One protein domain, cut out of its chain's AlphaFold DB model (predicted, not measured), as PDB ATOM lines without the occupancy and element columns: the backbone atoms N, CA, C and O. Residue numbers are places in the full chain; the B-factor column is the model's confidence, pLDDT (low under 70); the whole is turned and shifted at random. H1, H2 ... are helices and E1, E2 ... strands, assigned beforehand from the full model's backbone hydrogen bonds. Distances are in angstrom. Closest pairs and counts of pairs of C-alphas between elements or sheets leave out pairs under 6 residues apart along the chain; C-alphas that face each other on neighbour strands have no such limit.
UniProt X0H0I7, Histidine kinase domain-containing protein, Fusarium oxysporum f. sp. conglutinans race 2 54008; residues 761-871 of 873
ATOM      1  N   SER A 761     152.484 104.540 194.583       62.88
ATOM      2  CA  SER A 761     151.805 105.406 195.555       62.88
ATOM      3  C   SER A 761     151.684 106.868 195.099       62.88
ATOM      4  O   SER A 761     150.808 107.592 195.572       62.88
ATOM      5  N   ILE A 762     152.505 107.312 194.141       66.06
ATOM      6  CA  ILE A 762     152.392 108.641 193.529       66.06
ATOM      7  C   ILE A 762     151.073 108.753 192.747       66.06
ATOM      8  O   ILE A 762     150.400 109.781 192.841       66.06
ATOM      9  N   LEU A 763     150.648 107.695 192.041       69.19
ATOM     10  CA  LEU A 763     149.405 107.689 191.253       69.19
ATOM     11  C   LEU A 763     148.149 107.748 192.127       69.19
ATOM     12  O   LEU A 763     147.159 108.348 191.709       69.19
ATOM     13  N   ASP A 764     148.217 107.234 193.361       68.25
ATOM     14  CA  ASP A 764     147.125 107.333 194.340       68.25
ATOM     15  C   ASP A 764     146.807 108.796 194.709       68.25
ATOM     16  O   ASP A 764     145.694 109.113 195.137       68.25
ATOM     17  N   SER A 765     147.781 109.701 194.556       70.75
ATOM     18  CA  SER A 765     147.663 111.122 194.913       70.75
ATOM     19  C   SER A 765     147.335 112.047 193.736       70.75
ATOM     20  O   SER A 765     146.928 113.190 193.957       70.75
ATOM     21  N   ILE A 766     147.466 111.562 192.497       79.50
ATOM     22  CA  ILE A 766     147.269 112.351 191.275       79.50
ATOM     23  C   ILE A 766     145.795 112.343 190.865       79.50
ATOM     24  O   ILE A 766     145.133 111.302 190.827       79.50
ATOM     25  N   ARG A 767     145.276 113.525 190.522       83.75
ATOM     26  CA  ARG A 767     143.889 113.718 190.093       83.75
ATOM     27  C   ARG A 767     143.841 113.953 188.596       83.75
ATOM     28  O   ARG A 767     144.405 114.924 188.092       83.75
ATOM     29  N   VAL A 768     143.136 113.081 187.890       86.38
ATOM     30  CA  VAL A 768     143.083 113.094 186.426       86.38
ATOM     31  C   VAL A 768     141.693 113.485 185.952       86.38
ATOM     32  O   VAL A 768     140.704 112.879 186.360       86.38
ATOM     33  N   ALA A 769     141.606 114.476 185.069       85.88
ATOM     34  CA  ALA A 769     140.374 114.771 184.340       85.88
ATOM     35  C   ALA A 769     140.408 114.090 182.967       85.88
ATOM     36  O   ALA A 769     141.423 114.142 182.282       85.88
ATOM     37  N   ALA A 770     139.304 113.473 182.548       83.38
ATOM     38  CA  ALA A 770     139.176 112.854 181.229       83.38
ATOM     39  C   ALA A 770     138.170 113.640 180.376       83.38
ATOM     40  O   ALA A 770     137.009 113.794 180.760       83.38
ATOM     41  N   VAL A 771     138.603 114.131 179.216       81.94
ATOM     42  CA  VAL A 771     137.825 114.997 178.323       81.94
ATOM     43  C   VAL A 771     137.603 114.292 176.987       81.94
ATOM     44  O   VAL A 771     138.546 113.846 176.340       81.94
ATOM     45  N   GLY A 772     136.340 114.203 176.558       74.12
ATOM     46  CA  GLY A 772     135.973 113.570 175.286       74.12
ATOM     47  C   GLY A 772     135.708 112.060 175.347       74.12
ATOM     48  O   GLY A 772     135.718 111.413 174.300       74.12
ATOM     49  N   PHE A 773     135.439 111.520 176.542       75.94
ATOM     50  CA  PHE A 773     135.074 110.116 176.787       75.94
ATOM     51  C   PHE A 773     133.594 109.983 177.191       75.94
ATOM     52  O   PHE A 773     133.043 110.873 177.842       75.94
ATOM     53  N   THR A 774     132.931 108.877 176.834       68.38
ATOM     54  CA  THR A 774     131.515 108.620 177.178       68.38
ATOM     55  C   THR A 774     131.357 107.744 178.418       68.38
ATOM     56  O   THR A 774     132.148 106.845 178.673       68.38
ATOM     57  N   ARG A 775     130.292 107.970 179.198       60.22
ATOM     58  CA  ARG A 775     129.935 107.145 180.375       60.22
ATOM     59  C   ARG A 775     128.984 105.981 180.056       60.22
ATOM     60  O   ARG A 775     128.465 105.352 180.973       60.22
ATOM     61  N   VAL A 776     128.686 105.735 178.781       52.78
ATOM     62  CA  VAL A 776     127.719 104.701 178.390       52.78
ATOM     63  C   VAL A 776     128.440 103.350 178.320       52.78
ATOM     64  O   VAL A 776     129.437 103.253 177.602       52.78
ATOM     65  N   PRO A 777     127.947 102.300 179.004       47.34
ATOM     66  CA  PRO A 777     128.473 100.953 178.841       47.34
ATOM     67  C   PRO A 777     128.358 100.542 177.375       47.34
ATOM     68  O   PRO A 777     127.293 100.676 176.768       47.34
ATOM     69  N   CYS A 778     129.437  99.991 176.823       41.97
ATOM     70  CA  CYS A 778     129.595  99.633 175.407       41.97
ATOM     71  C   CYS A 778     128.435  98.781 174.816       41.97
ATOM     72  O   CYS A 778     128.257  98.716 173.606       41.97
ATOM     73  N   ALA A 779     127.597  98.165 175.659       40.44
ATOM     74  CA  ALA A 779     126.452  97.342 175.264       40.44
ATOM     75  C   ALA A 779     125.190  98.108 174.799       40.44
ATOM     76  O   ALA A 779     124.279  97.463 174.285       40.44
ATOM     77  N   ALA A 780     125.089  99.429 174.998       34.56
ATOM     78  CA  ALA A 780     123.828 100.168 174.804       34.56
ATOM     79  C   ALA A 780     123.894 101.362 173.837       34.56
ATOM     80  O   ALA A 780     122.890 102.049 173.657       34.56
ATOM     81  N   ALA A 781     125.042 101.636 173.225       35.12
ATOM     82  CA  ALA A 781     125.183 102.782 172.339       35.12
ATOM     83  C   ALA A 781     125.071 102.346 170.867       35.12
ATOM     84  O   ALA A 781     125.889 101.578 170.364       35.12
ATOM     85  N   GLU A 782     124.056 102.851 170.161       38.69
ATOM     86  CA  GLU A 782     124.046 102.917 168.695       38.69
ATOM     87  C   GLU A 782     125.145 103.903 168.259       38.69
ATOM     88  O   GLU A 782     124.905 105.092 168.059       38.69
ATOM     89  N   VAL A 783     126.398 103.445 168.199       38.44
ATOM     90  CA  VAL A 783     127.541 104.320 167.909       38.44
ATOM     91  C   VAL A 783     127.799 104.355 166.407       38.44
ATOM     92  O   VAL A 783     128.637 103.637 165.876       38.44
ATOM     93  N   ASN A 784     127.091 105.252 165.722       34.81
ATOM     94  CA  ASN A 784     127.438 105.698 164.370       34.81
ATOM     95  C   ASN A 784     128.573 106.747 164.354       34.81
ATOM     96  O   ASN A 784     128.866 107.305 163.299       34.81
ATOM     97  N   SER A 785     129.230 107.040 165.486       41.00
ATOM     98  CA  SER A 785     130.376 107.958 165.514       41.00
ATOM     99  C   SER A 785     131.602 107.309 166.148       41.00
ATOM    100  O   SER A 785     131.653 107.110 167.356       41.00
ATOM    101  N   VAL A 786     132.626 107.091 165.330       44.69
ATOM    102  CA  VAL A 786     133.988 106.621 165.660       44.69
ATOM    103  C   VAL A 786     134.676 107.421 166.798       44.69
ATOM    104  O   VAL A 786     135.724 107.039 167.295       44.69
ATOM    105  N   ALA A 787     134.082 108.525 167.261       45.34
ATOM    106  CA  ALA A 787     134.748 109.588 168.006       45.34
ATOM    107  C   ALA A 787     134.645 109.539 169.547       45.34
ATOM    108  O   ALA A 787     135.053 110.507 170.188       45.34
ATOM    109  N   GLN A 788     134.071 108.504 170.175       55.22
ATOM    110  CA  GLN A 788     133.838 108.529 171.631       55.22
ATOM    111  C   GLN A 788     134.224 107.221 172.334       55.22
ATOM    112  O   GLN A 788     133.417 106.303 172.462       55.22
ATOM    113  N   LEU A 789     135.457 107.178 172.849       58.53
ATOM    114  CA  LEU A 789     135.952 106.101 173.712       58.53
ATOM    115  C   LEU A 789     135.167 106.063 175.041       58.53
ATOM    116  O   LEU A 789     134.917 107.125 175.627       58.53
ATOM    117  N   PRO A 790     134.773 104.881 175.550       66.44
ATOM    118  CA  PRO A 790     134.169 104.767 176.874       66.44
ATOM    119  C   PRO A 790     135.178 105.159 177.955       66.44
ATOM    120  O   PRO A 790     136.325 104.738 177.918       66.44
ATOM    121  N   LEU A 791     134.754 105.885 178.984       70.00
ATOM    122  CA  LEU A 791     135.609 106.231 180.125       70.00
ATOM    123  C   LEU A 791     136.167 104.980 180.837       70.00
ATOM    124  O   LEU A 791     137.244 105.005 181.422       70.00
ATOM    125  N   GLU A 792     135.427 103.876 180.762       65.62
ATOM    126  CA  GLU A 792     135.780 102.570 181.323       65.62
ATOM    127  C   GLU A 792     136.944 101.885 180.592       65.62
ATOM    128  O   GLU A 792     137.514 100.949 181.148       65.62
ATOM    129  N   SER A 793     137.301 102.335 179.380       61.94
ATOM    130  CA  SER A 793     138.465 101.823 178.648       61.94
ATOM    131  C   SER A 793     139.783 102.413 179.145       61.94
ATOM    132  O   SER A 793     140.840 101.897 178.800       61.94
ATOM    133  N   LEU A 794     139.749 103.484 179.945       71.19
ATOM    134  CA  LEU A 794     140.959 104.031 180.542       71.19
ATOM    135  C   LEU A 794     141.402 103.152 181.725       71.19
ATOM    136  O   LEU A 794     140.584 102.841 182.599       71.19
ATOM    137  N   PRO A 795     142.702 102.828 181.853       67.00
ATOM    138  CA  PRO A 795     143.224 101.985 182.929       67.00
ATOM    139  C   PRO A 795     143.285 102.709 184.292       67.00
ATOM    140  O   PRO A 795     144.045 102.324 185.177       67.00
ATOM    141  N   LEU A 796     142.462 103.740 184.518       73.31
ATOM    142  CA  LEU A 796     142.475 104.559 185.738       73.31
ATOM    143  C   LEU A 796     142.266 103.714 187.000       73.31
ATOM    144  O   LEU A 796     142.933 103.918 188.006       73.31
ATOM    145  N   LYS A 797     141.390 102.702 186.931       66.69
ATOM    146  CA  LYS A 797     141.171 101.762 188.042       66.69
ATOM    147  C   LYS A 797     142.352 100.820 188.280       66.69
ATOM    148  O   LYS A 797     142.518 100.358 189.404       66.69
ATOM    149  N   TRP A 798     143.126 100.490 187.245       65.88
ATOM    150  CA  TRP A 798     144.293  99.611 187.379       65.88
ATOM    151  C   TRP A 798     145.399 100.309 188.159       65.88
ATOM    152  O   TRP A 798     145.994  99.711 189.049       65.88
ATOM    153  N   PHE A 799     145.589 101.591 187.860       68.75
ATOM    154  CA  PHE A 799     146.570 102.462 188.490       68.75
ATOM    155  C   PHE A 799     146.073 103.147 189.768       68.75
ATOM    156  O   PHE A 799     146.793 103.963 190.328       68.75
ATOM    157  N   ASN A 800     144.849 102.835 190.214       69.00
ATOM    158  CA  ASN A 800     144.203 103.454 191.374       69.00
ATOM    159  C   ASN A 800     144.161 105.002 191.310       69.00
ATOM    160  O   ASN A 800     144.190 105.689 192.327       69.00
ATOM    161  N   ILE A 801     144.061 105.544 190.093       78.88
ATOM    162  CA  ILE A 801     144.045 106.983 189.823       78.88
ATOM    163  C   ILE A 801     142.683 107.573 190.196       78.88
ATOM    164  O   ILE A 801     141.627 107.061 189.804       78.88
ATOM    165  N   ASN A 802     142.708 108.715 190.884       76.06
ATOM    166  CA  ASN A 802     141.506 109.455 191.246       76.06
ATOM    167  C   ASN A 802     140.990 110.279 190.055       76.06
ATOM    168  O   ASN A 802     141.620 111.247 189.628       76.06
ATOM    169  N   LEU A 803     139.811 109.925 189.535       79.50
ATOM    170  CA  LEU A 803     139.146 110.708 188.493       79.50
ATOM    171  C   LEU A 803     138.547 111.991 189.092       79.50
ATOM    172  O   LEU A 803     137.715 111.938 190.000       79.50
ATOM    173  N   TRP A 804     138.945 113.143 188.561       78.25
ATOM    174  CA  TRP A 804     138.427 114.449 188.950       78.25
ATOM    175  C   TRP A 804     137.188 114.808 188.118       78.25
ATOM    176  O   TRP A 804     137.240 114.834 186.888       78.25
ATOM    177  N   GLU A 805     136.067 115.099 188.785       71.25
ATOM    178  CA  GLU A 805     134.789 115.436 188.144       71.25
ATOM    179  C   GLU A 805     134.306 116.823 188.585       71.25
ATOM    180  O   GLU A 805     133.969 117.018 189.753       71.25
ATOM    181  N   ALA A 806     134.197 117.759 187.637       62.19
ATOM    182  CA  ALA A 806     133.780 119.141 187.897       62.19
ATOM    183  C   ALA A 806     132.368 119.273 188.509       62.19
ATOM    184  O   ALA A 806     132.092 120.239 189.206       62.19
ATOM    185  N   GLU A 807     131.468 118.312 188.260       57.81
ATOM    186  CA  GLU A 807     130.084 118.335 188.770       57.81
ATOM    187  C   GLU A 807     129.947 117.840 190.222       57.81
ATOM    188  O   GLU A 807     128.902 118.046 190.840       57.81
ATOM    189  N   LYS A 808     130.965 117.163 190.771       54.41
ATOM    190  CA  LYS A 808     130.937 116.575 192.126       54.41
ATOM    191  C   LYS A 808     131.926 117.215 193.096       54.41
ATOM    192  O   LYS A 808     131.893 116.889 194.281       54.41
ATOM    193  N   SER A 809     132.818 118.073 192.613       55.09
ATOM    194  CA  SER A 809     133.807 118.753 193.441       55.09
ATOM    195  C   SER A 809     133.230 120.030 194.058       55.09
ATOM    196  O   SER A 809     132.526 120.803 193.412       55.09
ATOM    197  N   ASP A 810     133.522 120.244 195.342       57.06
ATOM    198  CA  ASP A 810     133.287 121.516 196.031       57.06
ATOM    199  C   ASP A 810     134.003 122.640 195.246       57.06
ATOM    200  O   ASP A 810     135.146 122.424 194.840       57.06
ATOM    201  N   PRO A 811     133.417 123.828 195.006       60.03
ATOM    202  CA  PRO A 811     134.119 124.957 194.379       60.03
ATOM    203  C   PRO A 811     135.415 125.383 195.097       60.03
ATOM    204  O   PRO A 811     136.215 126.116 194.516       60.03
ATOM    205  N   ALA A 812     135.646 124.927 196.335       58.28
ATOM    206  CA  ALA A 812     136.909 125.080 197.063       58.28
ATOM    207  C   ALA A 812     137.931 123.939 196.837       58.28
ATOM    208  O   ALA A 812     139.062 124.025 197.321       58.28
ATOM    209  N   ALA A 813     137.563 122.862 196.139       62.88
ATOM    210  CA  ALA A 813     138.442 121.728 195.874       62.88
ATOM    211  C   ALA A 813     139.488 122.078 194.797       62.88
ATOM    212  O   ALA A 813     139.164 122.738 193.807       62.88
ATOM    213  N   PRO A 814     140.742 121.613 194.939       68.50
ATOM    214  CA  PRO A 814     141.768 121.902 193.947       68.50
ATOM    215  C   PRO A 814     141.419 121.265 192.583       68.50
ATOM    216  O   PRO A 814     140.818 120.187 192.525       68.50
ATOM    217  N   GLY A 815     141.799 121.919 191.479       75.00
ATOM    218  CA  GLY A 815     141.586 121.433 190.101       75.00
ATOM    219  C   GLY A 815     142.396 120.170 189.759       75.00
ATOM    220  O   GLY A 815     143.154 119.715 190.615       75.00
ATOM    221  N   PRO A 816     142.241 119.585 188.558       85.50
ATOM    222  CA  PRO A 816     142.975 118.382 188.153       85.50
ATOM    223  C   PRO A 816     144.480 118.651 188.001       85.50
ATOM    224  O   PRO A 816     144.882 119.773 187.701       85.50
ATOM    225  N   ASP A 817     145.294 117.612 188.189       85.50
ATOM    226  CA  ASP A 817     146.754 117.665 188.052       85.50
ATOM    227  C   ASP A 817     147.200 117.322 186.616       85.50
ATOM    228  O   ASP A 817     148.153 117.904 186.104       85.50
ATOM    229  N   ILE A 818     146.486 116.401 185.951       87.69
ATOM    230  CA  ILE A 818     146.716 115.974 184.558       87.69
ATOM    231  C   ILE A 818     145.368 115.889 183.831       87.69
ATOM    232  O   ILE A 818     144.350 115.521 184.430       87.69
ATOM    233  N   ILE A 819     145.352 116.201 182.535       87.44
ATOM    234  CA  ILE A 819     144.159 116.062 181.691       87.44
ATOM    235  C   ILE A 819     144.410 115.031 180.587       87.44
ATOM    236  O   ILE A 819     145.356 115.154 179.820       87.44
ATOM    237  N   ILE A 820     143.543 114.025 180.481       87.62
ATOM    238  CA  ILE A 820     143.534 113.065 179.377       87.62
ATOM    239  C   ILE A 820     142.495 113.511 178.352       87.62
ATOM    240  O   ILE A 820     141.314 113.655 178.674       87.62
ATOM    241  N   TYR A 821     142.922 113.685 177.109       85.81
ATOM    242  CA  TYR A 821     142.080 114.028 175.974       85.81
ATOM    243  C   TYR A 821     141.860 112.813 175.079       85.81
ATOM    244  O   TYR A 821     142.805 112.095 174.754       85.81
ATOM    245  N   SER A 822     140.625 112.610 174.619       81.56
ATOM    246  CA  SER A 822     140.419 111.843 173.391       81.56
ATOM    247  C   SER A 822     140.874 112.670 172.191       81.56
ATOM    248  O   SER A 822     140.764 113.901 172.202       81.56
ATOM    249  N   GLU A 823     141.346 112.006 171.140       77.12
ATOM    250  CA  GLU A 823     141.775 112.670 169.906       77.12
ATOM    251  C   GLU A 823     140.745 113.686 169.388       77.12
ATOM    252  O   GLU A 823     141.063 114.852 169.177       77.12
ATOM    253  N   ALA A 824     139.472 113.287 169.295       75.44
ATOM    254  CA  ALA A 824     138.395 114.142 168.798       75.44
ATOM    255  C   ALA A 824     138.112 115.371 169.684       75.44
ATOM    256  O   ALA A 824     137.534 116.353 169.209       75.44
ATOM    257  N   ALA A 825     138.446 115.315 170.977       78.75
ATOM    258  CA  ALA A 825     138.362 116.466 171.868       78.75
ATOM    259  C   ALA A 825     139.585 117.373 171.722       78.75
ATOM    260  O   ALA A 825     139.423 118.592 171.698       78.75
ATOM    261  N   PHE A 826     140.775 116.791 171.564       83.81
ATOM    262  CA  PHE A 826     142.002 117.544 171.333       83.81
ATOM    263  C   PHE A 826     141.953 118.319 170.009       83.81
ATOM    264  O   PHE A 826     142.242 119.509 169.993       83.81
ATOM    265  N   SER A 827     141.466 117.706 168.924       78.06
ATOM    266  CA  SER A 827     141.337 118.363 167.610       78.06
ATOM    267  C   SER A 827     140.372 119.558 167.584       78.06
ATOM    268  O   SER A 827     140.324 120.278 166.590       78.06
ATOM    269  N   LYS A 828     139.570 119.766 168.637       79.12
ATOM    270  CA  LYS A 828     138.662 120.920 168.772       79.12
ATOM    271  C   LYS A 828     139.297 122.104 169.505       79.12
ATOM    272  O   LYS A 828     138.670 123.161 169.556       79.12
ATOM    273  N   LEU A 829     140.476 121.929 170.099       78.88
ATOM    274  CA  LEU A 829     141.220 123.007 170.747       78.88
ATOM    275  C   LEU A 829     141.896 123.875 169.678       78.88
ATOM    276  O   LEU A 829     142.453 123.355 168.715       78.88
ATOM    277  N   ASP A 830     141.846 125.197 169.843       74.50
ATOM    278  CA  ASP A 830     142.587 126.135 168.999       74.50
ATOM    279  C   ASP A 830     144.012 126.371 169.543       74.50
ATOM    280  O   ASP A 830     144.322 126.062 170.696       74.50
ATOM    281  N   GLU A 831     144.906 126.937 168.723       67.50
ATOM    282  CA  GLU A 831     146.301 127.211 169.126       67.50
ATOM    283  C   GLU A 831     146.401 128.110 170.370       67.50
ATOM    284  O   GLU A 831     147.350 127.999 171.149       67.50
ATOM    285  N   ASN A 832     145.412 128.982 170.594       65.25
ATOM    286  CA  ASN A 832     145.341 129.832 171.780       65.25
ATOM    287  C   ASN A 832     144.969 129.033 173.039       65.25
ATOM    288  O   ASN A 832     145.574 129.249 174.089       65.25
ATOM    289  N   ALA A 833     144.024 128.092 172.949       69.25
ATOM    290  CA  ALA A 833     143.669 127.191 174.041       69.25
ATOM    291  C   ALA A 833     144.809 126.224 174.376       69.25
ATOM    292  O   ALA A 833     145.040 125.950 175.552       69.25
ATOM    293  N   ILE A 834     145.555 125.756 173.369       69.56
ATOM    294  CA  ILE A 834     146.733 124.902 173.568       69.56
ATOM    295  C   ILE A 834     147.850 125.692 174.261       69.56
ATOM    296  O   ILE A 834     148.392 125.218 175.255       69.56
ATOM    297  N   ASN A 835     148.160 126.916 173.815       64.69
ATOM    298  CA  ASN A 835     149.187 127.768 174.435       64.69
ATOM    299  C   ASN A 835     148.805 128.308 175.824       64.69
ATOM    300  O   ASN A 835     149.685 128.610 176.630       64.69
ATOM    301  N   GLY A 836     147.509 128.449 176.111       62.78
ATOM    302  CA  GLY A 836     146.991 128.839 177.425       62.78
ATOM    303  C   GLY A 836     146.925 127.690 178.439       62.78
ATOM    304  O   GLY A 836     146.560 127.913 179.595       62.78
ATOM    305  N   HIS A 837     147.255 126.465 178.023       69.44
ATOM    306  CA  HIS A 837     147.114 125.261 178.831       69.44
ATOM    307  C   HIS A 837     148.272 125.114 179.836       69.44
ATOM    308  O   HIS A 837     149.370 124.686 179.499       69.44
ATOM    309  N   LEU A 838     148.026 125.473 181.099       67.44
ATOM    310  CA  LEU A 838     149.021 125.401 182.184       67.44
ATOM    311  C   LEU A 838     149.219 123.988 182.758       67.44
ATOM    312  O   LEU A 838     150.216 123.740 183.431       67.44
ATOM    313  N   LEU A 839     148.263 123.085 182.525       80.56
ATOM    314  CA  LEU A 839     148.294 121.711 183.024       80.56
ATOM    315  C   LEU A 839     148.811 120.749 181.947       80.56
ATOM    316  O   LEU A 839     148.427 120.907 180.781       80.56
ATOM    317  N   PRO A 840     149.614 119.738 182.327       87.12
ATOM    318  CA  PRO A 840     150.064 118.700 181.411       87.12
ATOM    319  C   PRO A 840     148.883 117.889 180.862       87.12
ATOM    320  O   PRO A 840     147.951 117.527 181.592       87.12
ATOM    321  N   GLY A 841     148.926 117.622 179.559       87.38
ATOM    322  CA  GLY A 841     147.898 116.897 178.827       87.38
ATOM    323  C   GLY A 841     148.427 115.616 178.189       87.38
ATOM    324  O   GLY A 841     149.512 115.604 177.622       87.38
ATOM    325  N   VAL A 842     147.639 114.546 178.234       88.50
ATOM    326  CA  VAL A 842     147.910 113.303 177.499       88.50
ATOM    327  C   VAL A 842     146.816 113.116 176.460       88.50
ATOM    328  O   VAL A 842     145.636 113.107 176.806       88.50
ATOM    329  N   VAL A 843     147.181 112.983 175.190       86.50
ATOM    330  CA  VAL A 843     146.233 112.787 174.087       86.50
ATOM    331  C   VAL A 843     146.260 111.329 173.665       86.50
ATOM    332  O   VAL A 843     147.305 110.817 173.273       86.50
ATOM    333  N   ILE A 844     145.104 110.671 173.739       82.19
ATOM    334  CA  ILE A 844     144.930 109.295 173.270       82.19
ATOM    335  C   ILE A 844     144.459 109.335 171.820       82.19
ATOM    336  O   ILE A 844     143.297 109.644 171.536       82.19
ATOM    337  N   CYS A 845     145.391 109.033 170.926       75.50
ATOM    338  CA  CYS A 845     145.213 108.951 169.486       75.50
ATOM    339  C   CYS A 845     144.683 107.572 169.078       75.50
ATOM    340  O   CYS A 845     144.983 106.558 169.712       75.50
ATOM    341  N   HIS A 846     143.926 107.516 167.983       69.50
ATOM    342  CA  HIS A 846     143.338 106.272 167.488       69.50
ATOM    343  C   HIS A 846     144.364 105.320 166.852       69.50
ATOM    344  O   HIS A 846     144.082 104.133 166.699       69.50
ATOM    345  N   ASN A 847     145.523 105.826 166.412       64.06
ATOM    346  CA  ASN A 847     146.625 105.017 165.895       64.06
ATOM    347  C   ASN A 847     147.980 105.747 166.003       64.06
ATOM    348  O   ASN A 847     148.063 106.943 166.306       64.06
ATOM    349  N   ALA A 848     149.044 105.010 165.700       65.25
ATOM    350  CA  ALA A 848     150.407 105.513 165.648       65.25
ATOM    351  C   ALA A 848     150.621 106.652 164.657       65.25
ATOM    352  O   ALA A 848     151.259 107.647 164.987       65.25
ATOM    353  N   GLY A 849     150.064 106.539 163.449       63.62
ATOM    354  CA  GLY A 849     150.222 107.554 162.407       63.62
ATOM    355  C   GLY A 849     149.716 108.924 162.859       63.62
ATOM    356  O   GLY A 849     150.413 109.926 162.705       63.62
ATOM    357  N   THR A 850     148.543 108.961 163.487       69.69
ATOM    358  CA  THR A 850     147.949 110.167 164.062       69.69
ATOM    359  C   THR A 850     148.749 110.662 165.261       69.69
ATOM    360  O   THR A 850     148.960 111.866 165.384       69.69
ATOM    361  N   THR A 851     149.281 109.754 166.086       74.88
ATOM    362  CA  THR A 851     150.192 110.097 167.193       74.88
ATOM    363  C   THR A 851     151.423 110.840 166.690       74.88
ATOM    364  O   THR A 851     151.695 111.948 167.141       74.88
ATOM    365  N   VAL A 852     152.128 110.269 165.711       71.25
ATOM    366  CA  VAL A 852     153.332 110.866 165.119       71.25
ATOM    367  C   VAL A 852     152.999 112.189 164.445       71.25
ATOM    368  O   VAL A 852     153.728 113.163 164.610       71.25
ATOM    369  N   LYS A 853     151.885 112.255 163.707       72.56
ATOM    370  CA  LYS A 853     151.438 113.481 163.040       72.56
ATOM    371  C   LYS A 853     151.172 114.601 164.044       72.56
ATOM    372  O   LYS A 853     151.689 115.700 163.860       72.56
ATOM    373  N   LEU A 854     150.393 114.331 165.091       78.12
ATOM    374  CA  LEU A 854     150.053 115.325 166.108       78.12
ATOM    375  C   LEU A 854     151.272 115.725 166.944       78.12
ATOM    376  O   LEU A 854     151.458 116.917 167.167       78.12
ATOM    377  N   ASP A 855     152.137 114.783 167.329       81.31
ATOM    378  CA  ASP A 855     153.391 115.079 168.037       81.31
ATOM    379  C   ASP A 855     154.337 115.929 167.176       81.31
ATOM    380  O   ASP A 855     154.891 116.917 167.654       81.31
ATOM    381  N   THR A 856     154.465 115.619 165.881       76.81
ATOM    382  CA  THR A 856     155.291 116.407 164.951       76.81
ATOM    383  C   THR A 856     154.729 117.817 164.784       76.81
ATOM    384  O   THR A 856     155.455 118.787 164.989       76.81
ATOM    385  N   MET A 857     153.424 117.948 164.504       77.00
ATOM    386  CA  MET A 857     152.749 119.249 164.402       77.00
ATOM    387  C   MET A 857     152.885 120.063 165.696       77.00
ATOM    388  O   MET A 857     153.137 121.267 165.661       77.00
ATOM    389  N   TYR A 858     152.757 119.406 166.851       80.56
ATOM    390  CA  TYR A 858     152.901 120.036 168.157       80.56
ATOM    391  C   TYR A 858     154.330 120.536 168.394       80.56
ATOM    392  O   TYR A 858     154.521 121.698 168.757       80.56
ATOM    393  N   ARG A 859     155.346 119.711 168.122       80.00
ATOM    394  CA  ARG A 859     156.760 120.094 168.261       80.00
ATOM    395  C   ARG A 859     157.156 121.224 167.311       80.00
ATOM    396  O   ARG A 859     157.929 122.095 167.702       80.00
ATOM    397  N   GLU A 860     156.602 121.248 166.101       76.31
ATOM    398  CA  GLU A 860     156.820 122.321 165.123       76.31
ATOM    399  C   GLU A 860     156.136 123.640 165.520       76.31
ATOM    400  O   GLU A 860     156.647 124.714 165.202       76.31
ATOM    401  N   SER A 861     155.021 123.583 166.262       73.31
ATOM    402  CA  SER A 861     154.255 124.770 166.683       73.31
ATOM    403  C   SER A 861     154.963 125.662 167.718       73.31
ATOM    404  O   SER A 861     154.567 126.813 167.909       73.31
ATOM    405  N   GLY A 862     156.004 125.167 168.402       65.56
ATOM    406  CA  GLY A 862     156.759 125.936 169.406       65.56
ATOM    407  C   GLY A 862     155.957 126.326 170.660       65.56
ATOM    408  O   GLY A 862     156.313 127.284 171.354       65.56
ATOM    409  N   THR A 863     154.866 125.611 170.939       70.62
ATOM    410  CA  THR A 863     153.978 125.798 172.097       70.62
ATOM    411  C   THR A 863     154.709 125.533 173.427       70.62
ATOM    412  O   THR A 863     155.603 124.694 173.515       70.62
ATOM    413  N   LYS A 864     154.360 126.279 174.491       69.31
ATOM    414  CA  LYS A 864     155.012 126.176 175.825       69.31
ATOM    415  C   LYS A 864     154.387 125.140 176.764       69.31
ATOM    416  O   LYS A 864     154.893 124.933 177.867       69.31
ATOM    417  N   SER A 865     153.272 124.553 176.359       79.94
ATOM    418  CA  SER A 865     152.501 123.607 177.161       79.94
ATOM    419  C   SER A 865     153.178 122.230 177.163       79.94
ATOM    420  O   SER A 865     154.101 121.973 176.387       79.94
ATOM    421  N   VAL A 866     152.752 121.327 178.044       85.44
ATOM    422  CA  VAL A 866     153.281 119.955 178.090       85.44
ATOM    423  C   VAL A 866     152.193 119.017 177.592       85.44
ATOM    424  O   VAL A 866     151.218 118.786 178.304       85.44
ATOM    425  N   PHE A 867     152.348 118.510 176.371       86.81
ATOM    426  CA  PHE A 867     151.472 117.489 175.809       86.81
ATOM    427  C   PHE A 867     152.272 116.256 175.417       86.81
ATOM    428  O   PHE A 867     153.350 116.368 174.835       86.81
ATOM    429  N   GLU A 868     151.717 115.092 175.727       86.88
ATOM    430  CA  GLU A 868     152.223 113.802 175.279       86.88
ATOM    431  C   GLU A 868     151.147 113.101 174.454       86.88
ATOM    432  O   GLU A 868     149.976 113.061 174.838       86.88
ATOM    433  N   PHE A 869     151.539 112.577 173.298       85.19
ATOM    434  CA  PHE A 869     150.645 111.888 172.377       85.19
ATOM    435  C   PHE A 869     150.934 110.398 172.470       85.19
ATOM    436  O   PHE A 869     152.060 109.965 172.235       85.19
ATOM    437  N   ILE A 870     149.910 109.617 172.797       82.44
ATOM    438  CA  ILE A 870     150.007 108.165 172.926       82.44
ATOM    439  C   ILE A 870     148.914 107.501 172.099       82.44
ATOM    440  O   ILE A 870     147.839 108.065 171.899       82.44
ATOM    441  N   HIS A 871     149.156 106.273 171.666       72.56
ATOM    442  CA  HIS A 871     148.112 105.405 171.142       72.56
ATOM    443  C   HIS A 871     148.257 104.019 171.761       72.56
ATOM    444  O   HIS A 871     149.364 103.564 172.034       72.56
TER     445      HIS A 871
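AT A GLANCE: This is residues 761 to 871 of the 873 residues of the protein "Histidine kinase domain-containing protein" of Fusarium oxysporum f. sp. conglutinans race 2 54008 (UniProt X0H0I7). A small, strongly twisted wall of four parallel strands, in the order E1 E2 E3 E4, has the long helix H4 packed along one face, over edge strand E4. On the E1 side, residues 772 to 817 form a long stretch with no named element, of which residues 779 to 785 and 807 to 813 stick out. The 111 printed residues, with four named helices and four named strands in the order H1 E1 E2 H2 H3 E3 H4 E4, are mixed in class, under half being in named elements. The whole is compact, with a radius of gyration of the C-alphas of 14.8 A and spans of 38 by 36 by 26 A.

HOW THE PARTS SIT: E1, residues 767 to 771, and E2, residues 818 to 822, have N 771 and O 820 within hydrogen-bond range at 2.8 A. E3, residues 841 to 845, pairs with E2 through N 842 and O 819, 2.8 A. E4, residues 867 to 871, pairs with E3 through N 843 and O 868, 2.8 A. H4, residues 848 to 861, is on one face of the sheet in two layers, a helix layer over a sheet layer, at a height over the sheet of 8.9 A, and runs along E4 at 3 degrees on the local plane; the closest C-alphas of H4 and E4 are those of Thr 851 and Phe 869, 5.5 A apart. H2, residues 823 to 826, is on the same face but over none of the strands. H1, residues 761 to 765, and H3, residues 831 to 835, are not on the sheet. E2, H2 H3, E3 and E3, H4, E4 are strand-helix-strand units, parallel neighbour strands joined through helices, with right-handed crossovers. Every O i to N i+4 pair is within range in H3 and H4; H1 has 0 of 1, but 2 of 2 O i to N i+3, and H2 is too short.

IN THESE COORDINATES: H1 begins at C-alpha 761 (151.805, 105.406, 195.555). H4 spans 19.7 A, E2 13.5 A; E4 ends at C-alpha 871 (148.112, 105.405, 171.142).

THE WHOLE: The C-alphas farthest apart, Ala 780 and Gly 862, are 42.2 A apart. The printed part has no cut. The link from E1 to E2 is long, at 46 residues. Mean pLDDT of the printed part is 70.1; 52 residues are under 70, among them 774 to 790.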